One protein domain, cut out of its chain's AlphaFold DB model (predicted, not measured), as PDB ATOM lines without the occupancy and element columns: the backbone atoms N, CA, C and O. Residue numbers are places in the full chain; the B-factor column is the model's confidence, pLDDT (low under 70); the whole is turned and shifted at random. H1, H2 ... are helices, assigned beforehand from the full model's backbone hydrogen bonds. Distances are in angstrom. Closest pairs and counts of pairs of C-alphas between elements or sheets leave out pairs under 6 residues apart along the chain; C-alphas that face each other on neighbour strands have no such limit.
ATOM      1  N   GLU A   5      -3.562  44.387 114.516       94.44
ATOM      2  CA  GLU A   5      -3.724  44.863 115.888       94.44
ATOM      3  C   GLU A   5      -5.218  44.931 116.193       94.44
ATOM      4  O   GLU A   5      -5.973  45.604 115.491       94.44
ATOM      5  N   ASN A   6      -5.645  44.184 117.203       90.44
ATOM      6  CA  ASN A   6      -7.057  43.930 117.499       90.44
ATOM      7  C   ASN A   6      -7.519  44.568 118.822       90.44
ATOM      8  O   ASN A   6      -8.637  44.314 119.263       90.44
ATOM      9  N   SER A   7      -6.681  45.407 119.439       92.75
ATOM     10  CA  SER A   7      -7.032  46.230 120.597       92.75
ATOM     11  C   SER A   7      -6.802  47.708 120.296       92.75
ATOM     12  O   SER A   7      -5.815  48.086 119.663       92.75
ATOM     13  N   SER A   8      -7.737  48.552 120.736       90.69
ATOM     14  CA  SER A   8      -7.614  50.014 120.692       90.69
ATOM     15  C   SER A   8      -7.050  50.602 121.984       90.69
ATOM     16  O   SER A   8      -6.789  51.805 122.035       90.69
ATOM     17  N   GLU A   9      -6.905  49.786 123.029       94.31
ATOM     18  CA  GLU A   9      -6.424  50.242 124.326       94.31
ATOM     19  C   GLU A   9      -4.898  50.414 124.291       94.31
ATOM     20  O   GLU A   9      -4.177  49.494 123.892       94.31
ATOM     21  N   PRO A  10      -4.372  51.584 124.701       88.06
ATOM     22  CA  PRO A  10      -2.934  51.772 124.841       88.06
ATOM     23  C   PRO A  10      -2.336  50.709 125.771       88.06
ATOM     24  O   PRO A  10      -2.915  50.392 126.807       88.06
ATOM     25  N   ASP A  11      -1.175  50.172 125.396       88.31
ATOM     26  CA  ASP A  11      -0.422  49.134 126.121       88.31
ATOM     27  C   ASP A  11      -1.060  47.731 126.164       88.31
ATOM     28  O   ASP A  11      -0.414  46.776 126.604       88.31
ATOM     29  N   ASP A  12      -2.266  47.553 125.618       94.25
ATOM     30  CA  ASP A  12      -2.871  46.238 125.398       94.25
ATOM     31  C   ASP A  12      -2.390  45.631 124.070       94.25
ATOM     32  O   ASP A  12      -3.109  45.536 123.074       94.25
ATOM     33  N   LEU A  13      -1.102  45.277 124.039       95.12
ATOM     34  CA  LEU A  13      -0.429  44.784 122.839       95.12
ATOM     35  C   LEU A  13      -0.944  43.398 122.443       95.12
ATOM     36  O   LEU A  13      -0.468  42.365 122.922       95.12
ATOM     37  N   GLN A  14      -1.890  43.388 121.511       95.25
ATOM     38  CA  GLN A  14      -2.487  42.185 120.957       95.25
ATOM     39  C   GLN A  14      -2.530  42.271 119.433       95.25
ATOM     40  O   GLN A  14      -2.868  43.302 118.848       95.25
ATOM     41  N   ALA A  15      -2.157  41.169 118.788       94.69
ATOM     42  CA  ALA A  15      -2.267  41.035 117.349       94.69
ATOM     43  C   ALA A  15      -2.371  39.571 116.925       94.69
ATOM     44  O   ALA A  15      -1.913  38.665 117.627       94.69
ATOM     45  N   TRP A  16      -2.917  39.344 115.734       94.44
ATOM     46  CA  TRP A  16      -2.951  38.028 115.102       94.44
ATOM     47  C   TRP A  16      -2.800  38.114 113.580       94.44
ATOM     48  O   TRP A  16      -2.735  39.195 112.989       94.44
ATOM     49  N   CYS A  17      -2.707  36.957 112.924       93.25
ATOM     50  CA  CYS A  17      -2.602  36.885 111.470       93.25
ATOM     51  C   CYS A  17      -3.970  37.066 110.785       93.25
ATOM     52  O   CYS A  17      -5.018  36.955 111.416       93.25
ATOM     53  N   GLY A  18      -3.968  37.274 109.464       92.31
ATOM     54  CA  GLY A  18      -5.202  37.439 108.679       92.31
ATOM     55  C   GLY A  18      -6.172  36.255 108.754       92.31
ATOM     56  O   GLY A  18      -7.377  36.464 108.778       92.31
ATOM     57  N   ALA A  19      -5.665  35.023 108.861       94.19
ATOM     58  CA  ALA A  19      -6.526  33.850 109.022       94.19
ATOM     59  C   ALA A  19      -7.235  33.839 110.386       94.19
ATOM     60  O   ALA A  19      -8.380  33.412 110.483       94.19
ATOM     61  N   CYS A  20      -6.570  34.329 111.438       95.06
ATOM     62  CA  CYS A  20      -7.204  34.506 112.739       95.06
ATOM     63  C   CYS A  20      -8.269  35.607 112.689       95.06
ATOM     64  O   CYS A  20      -9.342  35.403 113.239       95.06
ATOM     65  N   GLU A  21      -8.014  36.724 112.000       95.25
ATOM     66  CA  GLU A  21      -9.018  37.786 111.820       95.25
ATOM     67  C   GLU A  21     -10.270  37.266 111.113       95.25
ATOM     68  O   GLU A  21     -11.377  37.453 111.602       95.25
ATOM     69  N   GLU A  22     -10.106  36.566 109.989       95.50
ATOM     70  CA  GLU A  22     -11.235  36.014 109.238       95.50
ATOM     71  C   GLU A  22     -12.051  35.030 110.088       95.50
ATOM     72  O   GLU A  22     -13.280  35.098 110.109       95.50
ATOM     73  N   PHE A  23     -11.381  34.147 110.837       96.12
ATOM     74  CA  PHE A  23     -12.058  33.229 111.752       96.12
ATOM     75  C   PHE A  23     -12.813  34.005 112.841       96.12
ATOM     76  O   PHE A  23     -13.995  33.753 113.067       96.12
ATOM     77  N   PHE A  24     -12.159  34.974 113.485       95.69
ATOM     78  CA  PHE A  24     -12.763  35.781 114.541       95.69
ATOM     79  C   PHE A  24     -14.002  36.539 114.049       95.69
ATOM     80  O   PHE A  24     -15.034  36.511 114.713       95.69
ATOM     81  N   LEU A  25     -13.939  37.162 112.867       95.06
ATOM     82  CA  LEU A  25     -15.073  37.876 112.272       95.06
ATOM     83  C   LEU A  25     -16.237  36.943 111.909       95.06
ATOM     84  O   LEU A  25     -17.391  37.359 112.000       95.06
ATOM     85  N   ASN A  26     -15.954  35.696 111.522       96.62
ATOM     86  CA  ASN A  26     -16.985  34.694 111.234       96.62
ATOM     87  C   ASN A  26     -17.685  34.189 112.504       96.62
ATOM     88  O   ASN A  26     -18.898  33.988 112.491       96.62
ATOM     89  N   GLU A  27     -16.937  33.985 113.590       95.44
ATOM     90  CA  GLU A  27     -17.495  33.567 114.885       95.44
ATOM     91  C   GLU A  27     -18.157  34.735 115.634       95.44
ATOM     92  O   GLU A  27     -19.071  34.527 116.425       95.44
ATOM     93  N   GLY A  28     -17.696  35.966 115.397       92.81
ATOM     94  CA  GLY A  28     -18.144  37.188 116.071       92.81
ATOM     95  C   GLY A  28     -17.566  37.391 117.476       92.81
ATOM     96  O   GLY A  28     -17.779  38.447 118.073       92.81
ATOM     97  N   GLU A  29     -16.834  36.411 118.013       92.12
ATOM     98  CA  GLU A  29     -16.227  36.458 119.343       92.12
ATOM     99  C   GLU A  29     -15.068  35.455 119.509       92.12
ATOM    100  O   GLU A  29     -14.792  34.618 118.648       92.12
ATOM    101  N   MET A  30     -14.374  35.509 120.654       92.25
ATOM    102  CA  MET A  30     -13.299  34.564 120.991       92.25
ATOM    103  C   MET A  30     -13.851  33.239 121.545       92.25
ATOM    104  O   MET A  30     -13.666  32.928 122.732       92.25
ATOM    105  N   THR A  31     -14.506  32.457 120.687       95.38
ATOM    106  CA  THR A  31     -15.055  31.134 121.025       95.38
ATOM    107  C   THR A  31     -13.961  30.117 121.373       95.38
ATOM    108  O   THR A  31     -12.767  30.330 121.139       95.38
ATOM    109  N   GLU A  32     -14.349  28.970 121.936       95.00
ATOM    110  CA  GLU A  32     -13.415  27.862 122.182       95.00
ATOM    111  C   GLU A  32     -12.771  27.353 120.882       95.00
ATOM    112  O   GLU A  32     -11.576  27.055 120.866       95.00
ATOM    113  N   ALA A  33     -13.529  27.326 119.780       95.62
ATOM    114  CA  ALA A  33     -13.022  26.950 118.462       95.62
ATOM    115  C   ALA A  33     -11.944  27.931 117.977       95.62
ATOM    116  O   ALA A  33     -10.868  27.505 117.556       95.62
ATOM    117  N   PHE A  34     -12.189  29.237 118.124       95.56
ATOM    118  CA  PHE A  34     -11.202  30.261 117.794       95.56
ATOM    119  C   PHE A  34      -9.921  30.128 118.632       95.56
ATOM    120  O   PHE A  34      -8.814  30.183 118.094       95.56
ATOM    121  N   ARG A  35     -10.054  29.902 119.945       93.19
ATOM    122  CA  ARG A  35      -8.910  29.720 120.859       93.19
ATOM    123  C   ARG A  35      -8.094  28.467 120.537       93.19
ATOM    124  O   ARG A  35      -6.878  28.483 120.695       93.19
ATOM    125  N   ALA A  36      -8.742  27.398 120.079       94.31
ATOM    126  CA  ALA A  36      -8.054  26.194 119.623       94.31
ATOM    127  C   ALA A  36      -7.343  26.408 118.274       94.31
ATOM    128  O   ALA A  36      -6.262  25.863 118.056       94.31
ATOM    129  N   PHE A  37      -7.931  27.207 117.381       95.06
ATOM    130  CA  PHE A  37      -7.379  27.505 116.060       95.06
ATOM    131  C   PHE A  37      -6.179  28.461 116.111       95.06
ATOM    132  O   PHE A  37      -5.172  28.228 115.446       95.06
ATOM    133  N   ASN A  38      -6.278  29.543 116.888       91.94
ATOM    134  CA  ASN A  38      -5.327  30.654 116.828       91.94
ATOM    135  C   ASN A  38      -3.964  30.371 117.491       91.94
ATOM    136  O   ASN A  38      -3.032  31.148 117.289       91.94
ATOM    137  N   ASN A  39      -3.852  29.289 118.273       88.12
ATOM    138  CA  ASN A  39      -2.657  28.897 119.028       88.12
ATOM    139  C   ASN A  39      -1.990  30.074 119.778       88.12
ATOM    140  O   ASN A  39      -0.788  30.325 119.647       88.12
ATOM    141  N   PHE A  40      -2.795  30.830 120.530       90.62
ATOM    142  CA  PHE A  40      -2.361  32.044 121.219       90.62
ATOM    143  C   PHE A  40      -1.127  31.823 122.110       90.62
ATOM    144  O   PHE A  40      -1.020  30.828 122.825       90.62
ATOM    145  N   SER A  41      -0.203  32.784 122.096       94.06
ATOM    146  CA  SER A  41       1.019  32.758 122.904       94.06
ATOM    147  C   SER A  41       1.289  34.130 123.513       94.06
ATOM    148  O   SER A  41       1.245  35.140 122.816       94.06
ATOM    149  N   LEU A  42       1.618  34.160 124.807       95.25
ATOM    150  CA  LEU A  42       2.093  35.370 125.475       95.25
ATOM    151  C   LEU A  42       3.585  35.562 125.210       95.25
ATOM    152  O   LEU A  42       4.380  34.632 125.352       95.25
ATOM    153  N   VAL A  43       3.962  36.786 124.862       95.44
ATOM    154  CA  VAL A  43       5.347  37.187 124.599       95.44
ATOM    155  C   VAL A  43       5.643  38.514 125.295       95.44
ATOM    156  O   VAL A  43       4.725  39.224 125.699       95.44
ATOM    157  N   CYS A  44       6.920  38.866 125.454       97.19
ATOM    158  CA  CYS A  44       7.281  40.195 125.950       97.19
ATOM    159  C   CYS A  44       7.110  41.270 124.860       97.19
ATOM    160  O   CYS A  44       7.090  40.963 123.667       97.19
ATOM    161  N   GLU A  45       7.071  42.539 125.271       96.38
ATOM    162  CA  GLU A  45       6.950  43.704 124.377       96.38
ATOM    163  C   GLU A  45       8.022  43.740 123.271       96.38
ATOM    164  O   GLU A  45       7.730  44.066 122.121       96.38
ATOM    165  N   PHE A  46       9.257  43.323 123.580       97.00
ATOM    166  CA  PHE A  46      10.344  43.268 122.601       97.00
ATOM    167  C   PHE A  46      10.072  42.227 121.510       97.00
ATOM    168  O   PHE A  46      10.274  42.498 120.327       97.00
ATOM    169  N   CYS A  47       9.581  41.047 121.895       96.56
ATOM    170  CA  CYS A  47       9.188  40.012 120.945       96.56
ATOM    171  C   CYS A  47       7.998  40.470 120.096       96.56
ATOM    172  O   CYS A  47       8.027  40.283 118.882       96.56
ATOM    173  N   TYR A  48       6.996  41.118 120.702       95.38
ATOM    174  CA  TYR A  48       5.866  41.699 119.970       95.38
ATOM    175  C   TYR A  48       6.341  42.682 118.892       95.38
ATOM    176  O   TYR A  48       5.958  42.553 117.730       95.38
ATOM    177  N   ALA A  49       7.233  43.613 119.244       94.50
ATOM    178  CA  ALA A  49       7.768  44.600 118.308       94.50
ATOM    179  C   ALA A  49       8.530  43.959 117.134       94.50
ATOM    180  O   ALA A  49       8.362  44.381 115.988       94.50
ATOM    181  N   ILE A  50       9.330  42.917 117.394       95.31
ATOM    182  CA  ILE A  50      10.046  42.170 116.347       95.31
ATOM    183  C   ILE A  50       9.061  41.463 115.408       95.31
ATOM    184  O   ILE A  50       9.200  41.567 114.190       95.31
ATOM    185  N   ILE A  51       8.052  40.776 115.954       93.62
ATOM    186  CA  ILE A  51       7.030  40.073 115.163       93.62
ATOM    187  C   ILE A  51       6.248  41.084 114.314       93.62
ATOM    188  O   ILE A  51       6.099  40.880 113.107       93.62
ATOM    189  N   LYS A  52       5.826  42.211 114.904       93.25
ATOM    190  CA  LYS A  52       5.186  43.322 114.185       93.25
ATOM    191  C   LYS A  52       6.048  43.776 113.018       93.25
ATOM    192  O   LYS A  52       5.586  43.799 111.887       93.25
ATOM    193  N   GLN A  53       7.324  44.069 113.258       92.88
ATOM    194  CA  GLN A  53       8.234  44.508 112.203       92.88
ATOM    195  C   GLN A  53       8.355  43.478 111.069       92.88
ATOM    196  O   GLN A  53       8.308  43.850 109.896       92.88
ATOM    197  N   GLN A  54       8.494  42.194 111.401       92.12
ATOM    198  CA  GLN A  54       8.651  41.116 110.419       92.12
ATOM    199  C   GLN A  54       7.403  40.923 109.552       92.12
ATOM    200  O   GLN A  54       7.523  40.702 108.346       92.12
ATOM    201  N   HIS A  55       6.216  41.021 110.149       88.62
ATOM    202  CA  HIS A  55       4.954  40.740 109.468       88.62
ATOM    203  C   HIS A  55       4.269  41.987 108.888       88.62
ATOM    204  O   HIS A  55       3.511  41.861 107.936       88.62
ATOM    205  N   SER A  56       4.576  43.199 109.363       81.25
ATOM    206  CA  SER A  56       4.114  44.449 108.739       81.25
ATOM    207  C   SER A  56       4.919  44.829 107.489       81.25
ATOM    208  O   SER A  56       4.408  45.537 106.627       81.25
ATOM    209  N   ALA A  57       6.168  44.369 107.366       66.88
ATOM    210  CA  ALA A  57       7.025  44.669 106.214       66.88
ATOM    211  C   ALA A  57       6.730  43.805 104.972       66.88
ATOM    212  O   ALA A  57       7.340  44.022 103.926       66.88
ATOM    213  N   ASN A  58       5.828  42.823 105.080       53.28
ATOM    214  CA  ASN A  58       5.544  41.853 104.023       53.28
ATOM    215  C   ASN A  58       4.020  41.600 103.900       53.28
ATOM    216  O   ASN A  58       3.539  40.539 104.331       53.28
TER     217      ASN A  58
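AT A GLANCE: This is residues 5 to 58 of the 59 residues of an uncharacterized protein of Gynuella sunshinyii YC6258 (UniProt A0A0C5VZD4). The longest helix, H3, stands alone at one end of the domain, and a small helical hairpin of H1 and H2, side by side, makes the other end. Between these two ends the unnamed stretch of residues 5 to 17 passes through the middle, and residues 39 to 44 lead from H2 to H3. The printed part has 54 residues with three named helices, in the order H1, H2, H3, and no named strand; the class is all helix. It is only just compact, close to loose, with a radius of gyration of the C-alphas of 11.8 A and spans of 29 by 24 by 19 A.

IN THESE COORDINATES: H3 takes residues 45 to 56 and is 15.9 A long from first to last C-alpha; C-alpha 56 is at (4.114, 44.449, 108.739). H2 takes residues 32 to 38 and is 10.1 A long. H1 takes residues 18 to 27 and is 14.3 A long, beginning with C-alpha 18 at (-5.202, 37.439, 108.679).

HOW THE PARTS SIT: H3 touches no helix, and it is apart from both H1 and H2. H1 and H2 touch, with the C-alphas of Cys 20 and Asn 38 the closest at 5.9 A. They form a helical hairpin, at a shallow tilt of 12 degrees, opposite ways, with centres 10.2 A apart. In H1, H2 and H3 every O i to N i+4 pair is within hydrogen-bond range.

THE WHOLE: The two C-alphas farthest apart, those of Glu 32 and Ala 57, are 30.9 A from each other. The printed part has no cut. The link from H1 to H2 is tight, with 4 residues, and that from H2 to H3 is short, with 6. C-alphas of residues 5 to 17 lie 2 to 15 A from the mean of the C-alphas. The mean pLDDT of the printed part is 92.4, and residues 57 to 58 are under 70.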